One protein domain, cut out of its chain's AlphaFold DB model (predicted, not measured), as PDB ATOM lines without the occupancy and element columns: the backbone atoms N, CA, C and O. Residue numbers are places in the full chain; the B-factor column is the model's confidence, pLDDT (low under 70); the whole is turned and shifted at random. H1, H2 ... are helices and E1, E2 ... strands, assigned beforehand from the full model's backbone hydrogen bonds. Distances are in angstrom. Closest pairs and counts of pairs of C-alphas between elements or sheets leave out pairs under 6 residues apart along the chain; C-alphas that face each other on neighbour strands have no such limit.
ATOM      1  N   ALA A 197      88.949  84.619  37.213       90.56
ATOM      2  CA  ALA A 197      89.354  84.035  35.938       90.56
ATOM      3  C   ALA A 197      88.544  82.771  35.601       90.56
ATOM      4  O   ALA A 197      88.146  82.586  34.449       90.56
ATOM      5  N   GLY A 198      88.293  81.904  36.588       90.56
ATOM      6  CA  GLY A 198      87.398  80.755  36.442       90.56
ATOM      7  C   GLY A 198      85.963  81.181  36.130       90.56
ATOM      8  O   GLY A 198      85.338  80.622  35.226       90.56
ATOM      9  N   TRP A 199      85.477  82.224  36.804       92.00
ATOM     10  CA  TRP A 199      84.152  82.792  36.576       92.00
ATOM     11  C   TRP A 199      84.010  83.365  35.164       92.00
ATOM     12  O   TRP A 199      83.108  82.953  34.447       92.00
ATOM     13  N   THR A 200      84.949  84.188  34.689       93.56
ATOM     14  CA  THR A 200      84.921  84.717  33.312       93.56
ATOM     15  C   THR A 200      84.951  83.610  32.251       93.56
ATOM     16  O   THR A 200      84.288  83.709  31.215       93.56
ATOM     17  N   LYS A 201      85.689  82.516  32.490       93.19
ATOM     18  CA  LYS A 201      85.649  81.339  31.602       93.19
ATOM     19  C   LYS A 201      84.282  80.657  31.623       93.19
ATOM     20  O   LYS A 201      83.816  80.214  30.574       93.19
ATOM     21  N   PHE A 202      83.642  80.578  32.789       93.19
ATOM     22  CA  PHE A 202      82.291  80.044  32.913       93.19
ATOM     23  C   PHE A 202      81.263  80.939  32.207       93.19
ATOM     24  O   PHE A 202      80.506  80.424  31.390       93.19
ATOM     25  N   GLU A 203      81.311  82.262  32.407       93.50
ATOM     26  CA  GLU A 203      80.502  83.261  31.682       93.50
ATOM     27  C   GLU A 203      80.642  83.104  30.162       93.50
ATOM     28  O   GLU A 203      79.657  83.086  29.424       93.50
ATOM     29  N   SER A 204      81.871  82.893  29.685       92.94
ATOM     30  CA  SER A 204      82.142  82.653  28.264       92.94
ATOM     31  C   SER A 204      81.492  81.360  27.752       92.94
ATOM     32  O   SER A 204      81.013  81.321  26.620       92.94
ATOM     33  N   ALA A 205      81.457  80.303  28.572       92.69
ATOM     34  CA  ALA A 205      80.862  79.017  28.209       92.69
ATOM     35  C   ALA A 205      79.326  79.040  28.225       92.69
ATOM     36  O   ALA A 205      78.703  78.399  27.377       92.69
ATOM     37  N   ILE A 206      78.719  79.767  29.168       91.88
ATOM     38  CA  ILE A 206      77.261  79.963  29.220       91.88
ATOM     39  C   ILE A 206      76.795  81.001  28.188       91.88
ATOM     40  O   ILE A 206      75.651  80.970  27.742       91.88
ATOM     41  N   GLY A 207      77.696  81.892  27.761       90.81
ATOM     42  CA  GLY A 207      77.418  82.955  26.798       90.81
ATOM     43  C   GLY A 207      76.569  84.091  27.364       90.81
ATOM     44  O   GLY A 207      75.885  84.745  26.578       90.81
ATOM     45  N   VAL A 208      76.603  84.260  28.691       91.19
ATOM     46  CA  VAL A 208      75.898  85.266  29.495       91.19
ATOM     47  C   VAL A 208      76.844  85.710  30.614       91.19
ATOM     48  O   VAL A 208      77.426  84.865  31.292       91.19
ATOM     49  N   ASN A 209      77.018  87.010  30.819       90.75
ATOM     50  CA  ASN A 209      77.815  87.549  31.921       90.75
ATOM     51  C   ASN A 209      76.948  87.904  33.149       90.75
ATOM     52  O   ASN A 209      75.721  87.809  33.131       90.75
ATOM     53  N   THR A 210      77.591  88.312  34.240       88.56
ATOM     54  CA  THR A 210      76.926  88.660  35.507       88.56
ATOM     55  C   THR A 210      75.919  89.803  35.360       88.56
ATOM     56  O   THR A 210      74.844  89.753  35.954       88.56
ATOM     57  N   GLU A 211      76.239  90.822  34.560       87.00
ATOM     58  CA  GLU A 211      75.357  91.968  34.316       87.00
ATOM     59  C   GLU A 211      74.117  91.550  33.517       87.00
ATOM     60  O   GLU A 211      72.996  91.909  33.873       87.00
ATOM     61  N   GLU A 212      74.300  90.716  32.494       89.56
ATOM     62  CA  GLU A 212      73.219  90.141  31.690       89.56
ATOM     63  C   GLU A 212      72.333  89.198  32.514       89.56
ATOM     64  O   GLU A 212      71.112  89.198  32.358       89.56
ATOM     65  N   MET A 213      72.913  88.428  33.440       89.69
ATOM     66  CA  MET A 213      72.148  87.604  34.375       89.69
ATOM     67  C   MET A 213      71.328  88.472  35.341       89.69
ATOM     68  O   MET A 213      70.147  88.203  35.548       89.69
ATOM     69  N   ALA A 214      71.906  89.542  35.894       87.81
ATOM     70  CA  ALA A 214      71.186  90.484  36.754       87.81
ATOM     71  C   ALA A 214      70.041  91.189  36.005       87.81
ATOM     72  O   ALA A 214      68.934  91.315  36.530       87.81
ATOM     73  N   ALA A 215      70.290  91.598  34.760       89.25
ATOM     74  CA  ALA A 215      69.287  92.148  33.858       89.25
ATOM     75  C   ALA A 215      68.138  91.165  33.605       89.25
ATOM     76  O   ALA A 215      66.967  91.536  33.689       89.25
ATOM     77  N   LEU A 216      68.463  89.891  33.359       91.81
ATOM     78  CA  LEU A 216      67.464  88.845  33.182       91.81
ATOM     79  C   LEU A 216      66.647  88.616  34.462       91.81
ATOM     80  O   LEU A 216      65.431  88.482  34.364       91.81
ATOM     81  N   ALA A 217      67.262  88.628  35.651       90.75
ATOM     82  CA  ALA A 217      66.530  88.527  36.919       90.75
ATOM     83  C   ALA A 217      65.449  89.613  37.029       90.75
ATOM     84  O   ALA A 217      64.279  89.303  37.260       90.75
ATOM     85  N   GLY A 218      65.833  90.874  36.802       90.00
ATOM     86  CA  GLY A 218      64.906  92.004  36.832       90.00
ATOM     87  C   GLY A 218      63.833  91.918  35.744       90.00
ATOM     88  O   GLY A 218      62.656  92.167  36.010       90.00
ATOM     89  N   PHE A 219      64.203  91.482  34.539       91.94
ATOM     90  CA  PHE A 219      63.254  91.283  33.448       91.94
ATOM     91  C   PHE A 219      62.207  90.209  33.767       91.94
ATOM     92  O   PHE A 219      61.029  90.393  33.480       91.94
ATOM     93  N   LEU A 220      62.590  89.106  34.415       91.50
ATOM     94  CA  LEU A 220      61.655  88.046  34.811       91.50
ATOM     95  C   LEU A 220      60.606  88.522  35.826       91.50
ATOM     96  O   LEU A 220      59.477  88.024  35.800       91.50
ATOM     97  N   VAL A 221      60.969  89.466  36.700       89.38
ATOM     98  CA  VAL A 221      60.034  90.129  37.623       89.38
ATOM     99  C   VAL A 221      59.115  91.073  36.858       89.38
ATOM    100  O   VAL A 221      57.900  91.009  37.035       89.38
ATOM    101  N   PHE A 222      59.668  91.883  35.949       88.62
ATOM    102  CA  PHE A 222      58.879  92.746  35.067       88.62
ATOM    103  C   PHE A 222      57.839  91.955  34.266       88.62
ATOM    104  O   PHE A 222      56.686  92.368  34.184       88.62
ATOM    105  N   LEU A 223      58.209  90.789  33.727       89.31
ATOM    106  CA  LEU A 223      57.273  89.928  33.005       89.31
ATOM    107  C   LEU A 223      56.127  89.428  33.891       89.31
ATOM    108  O   LEU A 223      55.001  89.358  33.410       89.31
ATOM    109  N   SER A 224      56.390  89.113  35.164       84.19
ATOM    110  CA  SER A 224      55.333  88.735  36.114       84.19
ATOM    111  C   SER A 224      54.389  89.898  36.368       84.19
ATOM    112  O   SER A 224      53.185  89.750  36.214       84.19
ATOM    113  N   PHE A 225      54.940  91.078  36.656       83.44
ATOM    114  CA  PHE A 225      54.143  92.286  36.847       83.44
ATOM    115  C   PHE A 225      53.274  92.602  35.618       83.44
ATOM    116  O   PHE A 225      52.092  92.924  35.752       83.44
ATOM    117  N   ALA A 226      53.841  92.495  34.414       79.38
ATOM    118  CA  ALA A 226      53.124  92.747  33.169       79.38
ATOM    119  C   ALA A 226      52.015  91.713  32.917       79.38
ATOM    120  O   ALA A 226      50.929  92.089  32.472       79.38
ATOM    121  N   ALA A 227      52.267  90.434  33.211       77.62
ATOM    122  CA  ALA A 227      51.263  89.380  33.111       77.62
ATOM    123  C   ALA A 227      50.104  89.625  34.090       77.62
ATOM    124  O   ALA A 227      48.955  89.657  33.654       77.62
ATOM    125  N   ASP A 228      50.407  89.913  35.358       76.50
ATOM    126  CA  ASP A 228      49.408  90.154  36.407       76.50
ATOM    127  C   ASP A 228      48.560  91.405  36.123       76.50
ATOM    128  O   ASP A 228      47.352  91.423  36.352       76.50
ATOM    129  N   THR A 229      49.183  92.466  35.599       79.00
ATOM    130  CA  THR A 229      48.516  93.762  35.390       79.00
ATOM    131  C   THR A 229      47.719  93.816  34.088       79.00
ATOM    132  O   THR A 229      46.660  94.441  34.035       79.00
ATOM    133  N   VAL A 230      48.233  93.207  33.013       77.50
ATOM    134  CA  VAL A 230      47.669  93.341  31.655       77.50
ATOM    135  C   VAL A 230      46.954  92.064  31.194       77.50
ATOM    136  O   VAL A 230      46.220  92.093  30.208       77.50
ATOM    137  N   GLY A 231      47.121  90.940  31.898       72.94
ATOM    138  CA  GLY A 231      46.454  89.675  31.582       72.94
ATOM    139  C   GLY A 231      46.939  89.032  30.279       72.94
ATOM    140  O   GLY A 231      46.158  88.387  29.575       72.94
ATOM    141  N   HIS A 232      48.207  89.242  29.910       74.00
ATOM    142  CA  HIS A 232      48.794  88.609  28.729       74.00
ATOM    143  C   HIS A 232      48.856  87.079  28.875       74.00
ATOM    144  O   HIS A 232      48.948  86.547  29.979       74.00
ATOM    145  N   SER A 233      48.810  86.369  27.742       77.31
ATOM    146  CA  SER A 233      49.026  84.918  27.704       77.31
ATOM    147  C   SER A 233      50.417  84.558  28.240       77.31
ATOM    148  O   SER A 233      51.364  85.340  28.138       77.31
ATOM    149  N   TYR A 234      50.540  83.338  28.760       87.75
ATOM    150  CA  TYR A 234      51.799  82.761  29.239       87.75
ATOM    151  C   TYR A 234      52.813  82.458  28.130       87.75
ATOM    152  O   TYR A 234      53.960  82.097  28.417       87.75
ATOM    153  N   TRP A 235      52.391  82.575  26.871       93.25
ATOM    154  CA  TRP A 235      53.201  82.305  25.697       93.25
ATOM    155  C   TRP A 235      53.935  83.535  25.192       93.25
ATOM    156  O   TRP A 235      53.339  84.572  24.900       93.25
ATOM    157  N   TYR A 236      55.229  83.357  24.959       93.88
ATOM    158  CA  TYR A 236      56.086  84.375  24.383       93.88
ATOM    159  C   TYR A 236      56.815  83.828  23.160       93.88
ATOM    160  O   TYR A 236      57.377  82.732  23.188       93.88
ATOM    161  N   ASP A 237      56.821  84.611  22.085       94.75
ATOM    162  CA  ASP A 237      57.741  84.436  20.967       94.75
ATOM    163  C   ASP A 237      58.899  85.442  21.066       94.75
ATOM    164  O   ASP A 237      58.883  86.376  21.875       94.75
ATOM    165  N   GLU A 238      59.945  85.224  20.268       96.19
ATOM    166  CA  GLU A 238      61.129  86.086  20.277       96.19
ATOM    167  C   GLU A 238      60.802  87.562  19.959       96.19
ATOM    168  O   GLU A 238      61.262  88.429  20.709       96.19
ATOM    169  N   PRO A 239      59.985  87.896  18.932       95.56
ATOM    170  CA  PRO A 239      59.614  89.286  18.660       95.56
ATOM    171  C   PRO A 239      58.895  89.968  19.829       95.56
ATOM    172  O   PRO A 239      59.159  91.139  20.119       95.56
ATOM    173  N   PHE A 240      58.000  89.257  20.520       93.06
ATOM    174  CA  PHE A 240      57.289  89.817  21.661       93.06
ATOM    175  C   PHE A 240      58.217  90.032  22.859       93.06
ATOM    176  O   PHE A 240      58.166  91.100  23.472       93.06
ATOM    177  N   LEU A 241      59.125  89.091  23.145       94.88
ATOM    178  CA  LEU A 241      60.146  89.272  24.184       94.88
ATOM    179  C   LEU A 241      61.060  90.465  23.891       94.88
ATOM    180  O   LEU A 241      61.331  91.242  24.802       94.88
ATOM    181  N   ALA A 242      61.486  90.654  22.637       95.38
ATOM    182  CA  ALA A 242      62.276  91.820  22.240       95.38
ATOM    183  C   ALA A 242      61.528  93.134  22.507       95.38
ATOM    184  O   ALA A 242      62.089  94.058  23.088       95.38
ATOM    185  N   LYS A 243      60.239  93.201  22.156       93.62
ATOM    186  CA  LYS A 243      59.414  94.387  22.420       93.62
ATOM    187  C   LYS A 243      59.270  94.667  23.919       93.62
ATOM    188  O   LYS A 243      59.351  95.820  24.338       93.62
ATOM    189  N   LEU A 244      59.037  93.632  24.726       92.94
ATOM    190  CA  LEU A 244      58.941  93.766  26.182       92.94
ATOM    191  C   LEU A 244      60.278  94.190  26.797       92.94
ATOM    192  O   LEU A 244      60.290  94.988  27.731       92.94
ATOM    193  N   TRP A 245      61.395  93.716  26.247       94.94
ATOM    194  CA  TRP A 245      62.728  94.162  26.634       94.94
ATOM    195  C   TRP A 245      62.955  95.642  26.338       94.94
ATOM    196  O   TRP A 245      63.404  96.374  27.213       94.94
ATOM    197  N   ASP A 246      62.578  96.110  25.148       93.81
ATOM    198  CA  ASP A 246      62.713  97.523  24.783       93.81
ATOM    199  C   ASP A 246      61.891  98.439  25.706       93.81
ATOM    200  O   ASP A 246      62.289  99.573  25.973       93.81
ATOM    201  N   ILE A 247      60.754  97.955  26.218       91.94
ATOM    202  CA  ILE A 247      59.961  98.648  27.244       91.94
ATOM    203  C   ILE A 247      60.690  98.620  28.592       91.94
ATOM    204  O   ILE A 247      60.818  99.655  29.243       91.94
ATOM    205  N   TYR A 248      61.208  97.463  29.001       90.81
ATOM    206  CA  TYR A 248      61.956  97.322  30.250       90.81
ATOM    207  C   TYR A 248      63.197  98.230  30.294       90.81
ATOM    208  O   TYR A 248      63.434  98.909  31.290       90.81
ATOM    209  N   VAL A 249      63.946  98.327  29.194       92.75
ATOM    210  CA  VAL A 249      65.132  99.192  29.069       92.75
ATOM    211  C   VAL A 249      64.781 100.683  29.122       92.75
ATOM    212  O   VAL A 249      65.617 101.489  29.524       92.75
ATOM    213  N   GLN A 250      63.554 101.084  28.768       90.25
ATOM    214  CA  GLN A 250      63.109 102.469  28.983       90.25
ATOM    215  C   GLN A 250      62.983 102.798  30.475       90.25
ATOM    216  O   GLN A 250      63.302 103.920  30.866       90.25
ATOM    217  N   ALA A 251      62.558 101.830  31.295       83.00
ATOM    218  CA  ALA A 251      62.491 101.971  32.749       83.00
ATOM    219  C   ALA A 251      63.866 101.808  33.421       83.00
ATOM    220  O   ALA A 251      64.145 102.476  34.412       83.00
ATOM    221  N   TYR A 252      64.747 100.980  32.850       85.69
ATOM    222  CA  TYR A 252      66.094 100.713  33.363       85.69
ATOM    223  C   TYR A 252      67.177 100.972  32.296       85.69
ATOM    224  O   TYR A 252      67.742 100.025  31.731       85.69
ATOM    225  N   PRO A 253      67.504 102.252  32.005       87.62
ATOM    226  CA  PRO A 253      68.413 102.626  30.919       87.62
ATOM    227  C   PRO A 253      69.835 102.074  31.046       87.62
ATOM    228  O   PRO A 253      70.542 101.996  30.039       87.62
ATOM    229  N   GLN A 254      70.261 101.671  32.249       85.75
ATOM    230  CA  GLN A 254      71.559 101.030  32.467       85.75
ATOM    231  C   GLN A 254      71.732  99.751  31.638       85.75
ATOM    232  O   GLN A 254      72.853  99.417  31.278       85.75
ATOM    233  N   TYR A 255      70.637  99.086  31.257       89.62
ATOM    234  CA  TYR A 255      70.666  97.861  30.454       89.62
ATOM    235  C   TYR A 255      70.598  98.084  28.948       89.62
ATOM    236  O   TYR A 255      70.636  97.123  28.184       89.62
ATOM    237  N   LYS A 256      70.564  99.339  28.495       90.50
ATOM    238  CA  LYS A 256      70.612  99.688  27.070       90.50
ATOM    239  C   LYS A 256      71.785  99.059  26.290       90.50
ATOM    240  O   LYS A 256      71.591  98.787  25.104       90.50
ATOM    241  N   PRO A 257      72.975  98.810  26.879       93.31
ATOM    242  CA  PRO A 257      74.047  98.086  26.193       93.31
ATOM    243  C   PRO A 257      73.705  96.626  25.843       93.31
ATOM    244  O   PRO A 257      74.293  96.072  24.915       93.31
ATOM    245  N   ILE A 258      72.752  96.003  26.545       92.88
ATOM    246  CA  ILE A 258      72.321  94.625  26.299       92.88
ATOM    247  C   ILE A 258      71.235  94.638  25.216       92.88
ATOM    248  O   ILE A 258      70.088  95.027  25.440       92.88
ATOM    249  N   SER A 259      71.601  94.204  24.010       91.94
ATOM    250  CA  SER A 259      70.650  94.105  22.893       91.94
ATOM    251  C   SER A 259      69.545  93.072  23.155       91.94
ATOM    252  O   SER A 259      69.777  92.058  23.816       91.94
ATOM    253  N   SER A 260      68.367  93.269  22.555       92.44
ATOM    254  CA  SER A 260      67.265  92.296  22.605       92.44
ATOM    255  C   SER A 260      67.673  90.912  22.079       92.44
ATOM    256  O   SER A 260      67.265  89.899  22.640       92.44
ATOM    257  N   THR A 261      68.555  90.842  21.077       92.06
ATOM    258  CA  THR A 261      69.127  89.580  20.577       92.06
ATOM    259  C   THR A 261      69.920  88.829  21.650       92.06
ATOM    260  O   THR A 261      69.787  87.611  21.781       92.06
ATOM    261  N   LEU A 262      70.742  89.538  22.432       91.75
ATOM    262  CA  LEU A 262      71.497  88.934  23.535       91.75
ATOM    263  C   LEU A 262      70.561  88.462  24.648       91.75
ATOM    264  O   LEU A 262      70.738  87.353  25.150       91.75
ATOM    265  N   LEU A 263      69.521  89.239  24.965       93.06
ATOM    266  CA  LEU A 263      68.497  88.793  25.904       93.06
ATOM    267  C   LEU A 263      67.819  87.514  25.431       93.06
ATOM    268  O   LEU A 263      67.701  86.578  26.214       93.06
ATOM    269  N   ILE A 264      67.351  87.457  24.184       93.69
ATOM    270  CA  ILE A 264      66.629  86.284  23.671       93.69
ATOM    271  C   ILE A 264      67.523  85.046  23.751       93.69
ATOM    272  O   ILE A 264      67.082  83.980  24.190       93.69
ATOM    273  N   LYS A 265      68.812  85.199  23.421       92.44
ATOM    274  CA  LYS A 265      69.810  84.145  23.612       92.44
ATOM    275  C   LYS A 265      69.909  83.719  25.081       92.44
ATOM    276  O   LYS A 265      69.919  82.518  25.349       92.44
ATOM    277  N   ALA A 266      69.938  84.665  26.021       92.56
ATOM    278  CA  ALA A 266      69.949  84.371  27.451       92.56
ATOM    279  C   ALA A 266      68.663  83.651  27.896       92.56
ATOM    280  O   ALA A 266      68.749  82.577  28.485       92.56
ATOM    281  N   VAL A 267      67.472  84.150  27.540       94.75
ATOM    282  CA  VAL A 267      66.181  83.491  27.817       94.75
ATOM    283  C   VAL A 267      66.204  82.051  27.309       94.75
ATOM    284  O   VAL A 267      65.912  81.127  28.064       94.75
ATOM    285  N   SER A 268      66.649  81.829  26.075       93.00
ATOM    286  CA  SER A 268      66.803  80.493  25.488       93.00
ATOM    287  C   SER A 268      67.806  79.606  26.246       93.00
ATOM    288  O   SER A 268      67.574  78.402  26.418       93.00
ATOM    289  N   GLY A 269      68.892  80.199  26.753       92.38
ATOM    290  CA  GLY A 269      69.907  79.557  27.595       92.38
ATOM    291  C   GLY A 269      69.423  79.181  29.001       92.38
ATOM    292  O   GLY A 269      69.893  78.192  29.564       92.38
ATOM    293  N   PHE A 270      68.426  79.880  29.545       94.81
ATOM    294  CA  PHE A 270      67.824  79.550  30.846       94.81
ATOM    295  C   PHE A 270      66.492  78.791  30.746       94.81
ATOM    296  O   PHE A 270      65.973  78.334  31.759       94.81
ATOM    297  N   SER A 271      65.953  78.604  29.544       95.56
ATOM    298  CA  SER A 271      64.731  77.822  29.306       95.56
ATOM    299  C   SER A 271      65.039  76.343  29.060       95.56
ATOM    300  O   SER A 271      66.094  76.019  28.513       95.56
ATOM    301  N   MET A 272      64.110  75.444  29.397       96.56
ATOM    302  CA  MET A 272      64.278  73.987  29.227       96.56
ATOM    303  C   MET A 272      63.084  73.354  28.532       96.56
ATOM    304  O   MET A 272      61.964  73.835  28.672       96.56
ATOM    305  N   ALA A 273      63.299  72.246  27.828       96.69
ATOM    306  CA  ALA A 273      62.178  71.395  27.430       96.69
ATOM    307  C   ALA A 273      61.515  70.768  28.681       96.69
ATOM    308  O   ALA A 273      62.222  70.513  29.664       96.69
ATOM    309  N   PRO A 274      60.197  70.486  28.681       97.38
ATOM    310  CA  PRO A 274      59.536  69.828  29.810       97.38
ATOM    311  C   PRO A 274      60.210  68.516  30.243       97.38
ATOM    312  O   PRO A 274      60.435  68.303  31.432       97.38
ATOM    313  N   SER A 275      60.624  67.670  29.301       96.44
ATOM    314  CA  SER A 275      61.322  66.404  29.554       96.44
ATOM    315  C   SER A 275      62.695  66.596  30.206       96.44
ATOM    316  O   SER A 275      63.075  65.844  31.109       96.44
ATOM    317  N   GLU A 276      63.436  67.630  29.796       95.88
ATOM    318  CA  GLU A 276      64.704  68.027  30.415       95.88
ATOM    319  C   GLU A 276      64.481  68.503  31.856       95.88
ATOM    320  O   GLU A 276      65.177  68.052  32.776       95.88
ATOM    321  N   ALA A 277      63.488  69.369  32.068       95.19
ATOM    322  CA  ALA A 277      63.114  69.873  33.385       95.19
ATOM    323  C   ALA A 277      62.664  68.731  34.316       95.19
ATOM    324  O   ALA A 277      63.165  68.632  35.436       95.19
ATOM    325  N   ALA A 278      61.836  67.798  33.829       95.12
ATOM    326  CA  ALA A 278      61.375  66.626  34.578       95.12
ATOM    327  C   ALA A 278      62.547  65.721  34.983       95.12
ATOM    328  O   ALA A 278      62.702  65.349  36.145       95.12
ATOM    329  N   LYS A 279      63.449  65.416  34.043       93.19
ATOM    330  CA  LYS A 279      64.633  64.582  34.304       93.19
ATOM    331  C   LYS A 279      65.584  65.218  35.317       93.19
ATOM    332  O   LYS A 279      66.257  64.519  36.079       93.19
ATOM    333  N   THR A 280      65.707  66.541  35.288       91.19
ATOM    334  CA  THR A 280      66.624  67.281  36.163       91.19
ATOM    335  C   THR A 280      65.987  67.762  37.466       91.19
ATOM    336  O   THR A 280      66.734  68.176  38.362       91.19
ATOM    337  N   LEU A 281      64.660  67.623  37.586       91.94
ATOM    338  CA  LEU A 281      63.818  68.070  38.697       91.94
ATOM    339  C   LEU A 281      64.034  69.562  38.994       91.94
ATOM    340  O   LEU A 281      64.299  69.945  40.135       91.94
ATOM    341  N   MET A 282      64.035  70.387  37.944       88.94
ATOM    342  CA  MET A 282      64.242  71.835  38.034       88.94
ATOM    343  C   MET A 282      63.021  72.586  37.520       88.94
ATOM    344  O   MET A 282      62.394  72.166  36.554       88.94
ATOM    345  N   ASN A 283      62.749  73.738  38.128       90.19
ATOM    346  CA  ASN A 283      61.743  74.683  37.669       90.19
ATOM    347  C   ASN A 283      62.447  75.765  36.830       90.19
ATOM    348  O   ASN A 283      63.045  76.660  37.421       90.19
ATOM    349  N   PRO A 284      62.459  75.705  35.484       94.38
ATOM    350  CA  PRO A 284      63.055  76.766  34.672       94.38
ATOM    351  C   PRO A 284      62.150  78.010  34.656       94.38
ATOM    352  O   PRO A 284      60.944  77.870  34.857       94.38
ATOM    353  N   PRO A 285      62.665  79.221  34.361       94.75
ATOM    354  CA  PRO A 285      61.838  80.411  34.154       94.75
ATOM    355  C   PRO A 285      60.850  80.252  32.990       94.75
ATOM    356  O   PRO A 285      59.746  80.795  33.061       94.75
ATOM    357  N   PHE A 286      61.222  79.495  31.956       96.31
ATOM    358  CA  PHE A 286      60.335  79.129  30.857       96.31
ATOM    359  C   PHE A 286      60.538  77.677  30.434       96.31
ATOM    360  O   PHE A 286      61.662  77.161  30.431       96.31
ATOM    361  N   PHE A 287      59.451  77.058  29.990       97.62
ATOM    362  CA  PHE A 287      59.487  75.825  29.223       97.62
ATOM    363  C   PHE A 287      59.571  76.145  27.728       97.62
ATOM    364  O   PHE A 287      58.872  77.029  27.234       97.62
ATOM    365  N   ARG A 288      60.421  75.427  26.996       96.31
ATOM    366  CA  ARG A 288      60.496  75.488  25.532       96.31
ATOM    367  C   ARG A 288      59.523  74.475  24.961       96.31
ATOM    368  O   ARG A 288      59.742  73.274  25.105       96.31
ATOM    369  N   LEU A 289      58.464  74.962  24.333       95.06
ATOM    370  CA  LEU A 289      57.405  74.120  23.797       95.06
ATOM    371  C   LEU A 289      56.790  74.802  22.571       95.06
ATOM    372  O   LEU A 289      56.590  76.014  22.582       95.06
ATOM    373  N   TYR A 290      56.520  74.036  21.512       93.62
ATOM    374  CA  TYR A 290      55.896  74.539  20.276       93.62
ATOM    375  C   TYR A 290      56.596  75.768  19.660       93.62
ATOM    376  O   TYR A 290      55.939  76.735  19.280       93.62
ATOM    377  N   ASP A 291      57.934  75.754  19.625       92.12
ATOM    378  CA  ASP A 291      58.784  76.861  19.149       92.12
ATOM    379  C   ASP A 291      58.572  78.206  19.876       92.12
ATOM    380  O   ASP A 291      58.978  79.263  19.392       92.12
ATOM    381  N   LYS A 292      57.974  78.170  21.073       95.56
ATOM    382  CA  LYS A 292      57.740  79.325  21.944       95.56
ATOM    383  C   LYS A 292      58.271  79.091  23.357       95.56
ATOM    384  O   LYS A 292      58.680  77.988  23.735       95.56
ATOM    385  N   PHE A 293      58.248  80.159  24.146       96.75
ATOM    386  CA  PHE A 293      58.559  80.148  25.570       96.75
ATOM    387  C   PHE A 293      57.263  80.204  26.373       96.75
ATOM    388  O   PHE A 293      56.523  81.183  26.306       96.75
ATOM    389  N   LEU A 294      57.001  79.156  27.147       95.81
ATOM    390  CA  LEU A 294      55.895  79.096  28.092       95.81
ATOM    391  C   LEU A 294      56.403  79.494  29.475       95.81
ATOM    392  O   LEU A 294      57.249  78.805  30.048       95.81
ATOM    393  N   ARG A 295      55.921  80.610  30.017       93.81
ATOM    394  CA  ARG A 295      56.377  81.119  31.315       93.81
ATOM    395  C   ARG A 295      55.971  80.175  32.452       93.81
ATOM    396  O   ARG A 295      54.830  79.738  32.531       93.81
ATOM    397  N   ASN A 296      56.919  79.883  33.343       93.50
ATOM    398  CA  ASN A 296      56.682  79.067  34.529       93.50
ATOM    399  C   ASN A 296      56.342  79.955  35.744       93.50
ATOM    400  O   ASN A 296      57.229  80.682  36.215       93.50
ATOM    401  N   PRO A 297      55.119  79.877  36.298       90.12
ATOM    402  CA  PRO A 297      54.700  80.698  37.436       90.12
ATOM    403  C   PRO A 297      55.402  80.304  38.744       90.12
ATOM    404  O   PRO A 297      55.483  81.103  39.675       90.12
ATOM    405  N   CYS A 298      55.968  79.096  38.824       90.94
ATOM    406  CA  CYS A 298      56.608  78.608  40.043       90.94
ATOM    407  C   CYS A 298      58.020  79.182  40.242       90.94
ATOM    408  O   CYS A 298      58.487  79.261  41.374       90.94
ATOM    409  N   PHE A 299      58.714  79.608  39.177       90.75
ATOM    410  CA  PHE A 299      60.139  79.962  39.253       90.75
ATOM    411  C   PHE A 299      60.438  81.107  40.231       90.75
ATOM    412  O   PHE A 299      61.321  80.972  41.073       90.75
ATOM    413  N   LEU A 300      59.684  82.212  40.140       85.88
ATOM    414  CA  LEU A 300      59.916  83.409  40.964       85.88
ATOM    415  C   LEU A 300      59.699  83.161  42.457       85.88
ATOM    416  O   LEU A 300      60.309  83.825  43.286       85.88
ATOM    417  N   LYS A 301      58.795  82.237  42.785       84.25
ATOM    418  CA  LYS A 301      58.354  81.971  44.156       84.25
ATOM    419  C   LYS A 301      59.027  80.735  44.767       84.25
ATOM    420  O   LYS A 301      59.054  80.610  45.985       84.25
ATOM    421  N   ALA A 302      59.576  79.830  43.953       81.25
ATOM    422  CA  ALA A 302      60.264  78.627  44.426       81.25
ATOM    423  C   ALA A 302      61.724  78.884  44.828       81.25
ATOM    424  O   ALA A 302      62.254  78.191  45.695       81.25
ATOM    425  N   HIS A 303      62.399  79.848  44.195       74.88
ATOM    426  CA  HIS A 303      63.835  80.069  44.371       74.88
ATOM    427  C   HIS A 303      64.168  81.558  44.483       74.88
ATOM    428  O   HIS A 303      63.454  82.405  43.955       74.88
ATOM    429  N   ASN A 304      65.316  81.876  45.090       82.88
ATOM    430  CA  ASN A 304      65.965  83.151  44.792       82.88
ATOM    431  C   ASN A 304      66.295  83.175  43.287       82.88
ATOM    432  O   ASN A 304      66.802  82.186  42.755       82.88
ATOM    433  N   LEU A 305      65.994  84.280  42.606       88.00
ATOM    434  CA  LEU A 305      66.081  84.399  41.148       88.00
ATOM    435  C   LEU A 305      67.458  84.061  40.593       88.00
ATOM    436  O   LEU A 305      67.597  83.237  39.686       88.00
ATOM    437  N   VAL A 306      68.477  84.698  41.157       88.81
ATOM    438  CA  VAL A 306      69.856  84.547  40.706       88.81
ATOM    439  C   VAL A 306      70.413  83.197  41.107       88.81
ATOM    440  O   VAL A 306      71.074  82.555  40.290       88.81
ATOM    441  N   ALA A 307      70.056  82.704  42.295       86.94
ATOM    442  CA  ALA A 307      70.347  81.326  42.660       86.94
ATOM    443  C   ALA A 307      69.767  80.362  41.620       86.94
ATOM    444  O   ALA A 307      70.526  79.571  41.075       86.94
ATOM    445  N   GLY A 308      68.474  80.496  41.297       89.12
ATOM    446  CA  GLY A 308      67.716  79.715  40.316       89.12
ATOM    447  C   GLY A 308      68.361  79.676  38.931       89.12
ATOM    448  O   GLY A 308      68.548  78.607  38.347       89.12
ATOM    449  N   MET A 309      68.765  80.838  38.418       91.56
ATOM    450  CA  MET A 309      69.479  80.928  37.144       91.56
ATOM    451  C   MET A 309      70.860  80.276  37.217       91.56
ATOM    452  O   MET A 309      71.220  79.515  36.320       91.56
ATOM    453  N   LEU A 310      71.613  80.487  38.300       89.81
ATOM    454  CA  LEU A 310      72.907  79.836  38.490       89.81
ATOM    455  C   LEU A 310      72.776  78.300  38.478       89.81
ATOM    456  O   LEU A 310      73.600  77.632  37.858       89.81
ATOM    457  N   ILE A 311      71.724  77.726  39.078       89.75
ATOM    458  CA  ILE A 311      71.442  76.271  39.024       89.75
ATOM    459  C   ILE A 311      71.345  75.779  37.591       89.75
ATOM    460  O   ILE A 311      71.949  74.769  37.219       89.75
ATOM    461  N   ILE A 312      70.561  76.499  36.798       92.31
ATOM    462  CA  ILE A 312      70.283  76.157  35.413       92.31
ATOM    463  C   ILE A 312      71.577  76.237  34.601       92.31
ATOM    464  O   ILE A 312      71.909  75.280  33.900       92.31
ATOM    465  N   ALA A 313      72.344  77.319  34.765       92.19
ATOM    466  CA  ALA A 313      73.649  77.484  34.134       92.19
ATOM    467  C   ALA A 313      74.601  76.334  34.494       92.19
ATOM    468  O   ALA A 313      75.149  75.687  33.603       92.19
ATOM    469  N   ILE A 314      74.750  76.017  35.786       90.44
ATOM    470  CA  ILE A 314      75.606  74.917  36.253       90.44
ATOM    471  C   ILE A 314      75.163  73.594  35.635       90.44
ATOM    472  O   ILE A 314      75.997  72.823  35.174       90.44
ATOM    473  N   ARG A 315      73.858  73.307  35.609       89.75
ATOM    474  CA  ARG A 315      73.370  72.011  35.135       89.75
ATOM    475  C   ARG A 315      73.517  71.843  33.626       89.75
ATOM    476  O   ARG A 315      73.897  70.762  33.183       89.75
ATOM    477  N   ARG A 316      73.236  72.885  32.844       90.75
ATOM    478  CA  ARG A 316      73.383  72.842  31.381       90.75
ATOM    479  C   ARG A 316      74.847  72.890  30.940       90.75
ATOM    480  O   ARG A 316      75.175  72.372  29.877       90.75
ATOM    481  N   HIS A 317      75.729  73.434  31.779       92.38
ATOM    482  CA  HIS A 317      77.159  73.585  31.503       92.38
ATOM    483  C   HIS A 317      78.035  72.893  32.561       92.38
ATOM    484  O   HIS A 317      79.090  73.401  32.933       92.38
ATOM    485  N   GLU A 318      77.627  71.704  33.021       90.81
ATOM    486  CA  GLU A 318      78.263  70.983  34.139       90.81
ATOM    487  C   GLU A 318      79.755  70.722  33.908       90.81
ATOM    488  O   GLU A 318      80.571  70.871  34.816       90.81
ATOM    489  N   ARG A 319      80.136  70.397  32.668       91.50
ATOM    490  CA  ARG A 319      81.541  70.225  32.295       91.50
ATOM    491  C   ARG A 319      82.339  71.516  32.481       91.50
ATOM    492  O   ARG A 319      83.385  71.479  33.118       91.50
ATOM    493  N   ALA A 320      81.836  72.635  31.958       91.12
ATOM    494  CA  ALA A 320      82.503  73.926  32.089       91.12
ATOM    495  C   ALA A 320      82.600  74.331  33.562       91.12
ATOM    496  O   ALA A 320      83.677  74.700  34.008       91.12
TER     497      ALA A 320
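AT A GLANCE: This is residues 197 to 320 of the 566 residues of an uncharacterized protein of Geobacter bemidjiensis (strain Bem / ATCC BAA-1014 / DSM 16622) (UniProt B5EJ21). A small strand hairpin, E1 and E2, packs by the last residues of H4 in a core of crossed helices, H2, H3, H4 and H7. H5 lies beyond E1, and H1 at one end of the longest axis. The printed part has 124 residues, with seven named helices and two named strands in the order H1 H2 H3 H4 H5 E1 E2 H6 H7; it is mostly helix, compact with a radius of gyration of the C-alphas of 13.9 A, and spans 40 by 33 by 26 A.

HOW THE PARTS SIT: Start at antiparallel E1, residues 286 to 289, and E2, residues 292 to 295, where N 287 and O 294 are 2.8 A apart, within hydrogen-bond range. The closest C-alphas of E1 and H5, residues 274 to 280, are Phe 287 and Pro 274, 6.0 A. H4, residues 260 to 270, touches H2, residues 210 to 230, about perpendicular at 89 degrees; their closest C-alphas, Leu 263 and Leu 216, are 7.4 A apart. H3, residues 238 to 251, touches H4, its closest C-alphas being Ala 242 and Ser 260, 5.0 A. H7, residues 305 to 316, touches H2 with residues 305 to 309 alone, closest at C-alphas 305 and 217, 5.9 A. H6, residues 299 to 302, and H1, residues 197 to 206, are each close to but not clearly touching H7. Every O i to N i+4 pair is within hydrogen-bond range in H1 to H5 and H7; H6 is too short for one.

IN THESE COORDINATES: Find C-alpha 197 at (89.354, 84.035, 35.938), where H1 begins. H2 runs 29.9 A from C-alpha 210 at (76.926, 88.660, 35.507); H3 spans 20.2 A. H7 spans 16.8 A to C-alpha 316 at (73.383, 72.842, 31.381).

THE WHOLE: The two C-alphas farthest apart, Ala 197 and Gly 231, are 43.5 A apart. The printed part has no cut and no long link, and no printed residue is under 70 in pLDDT.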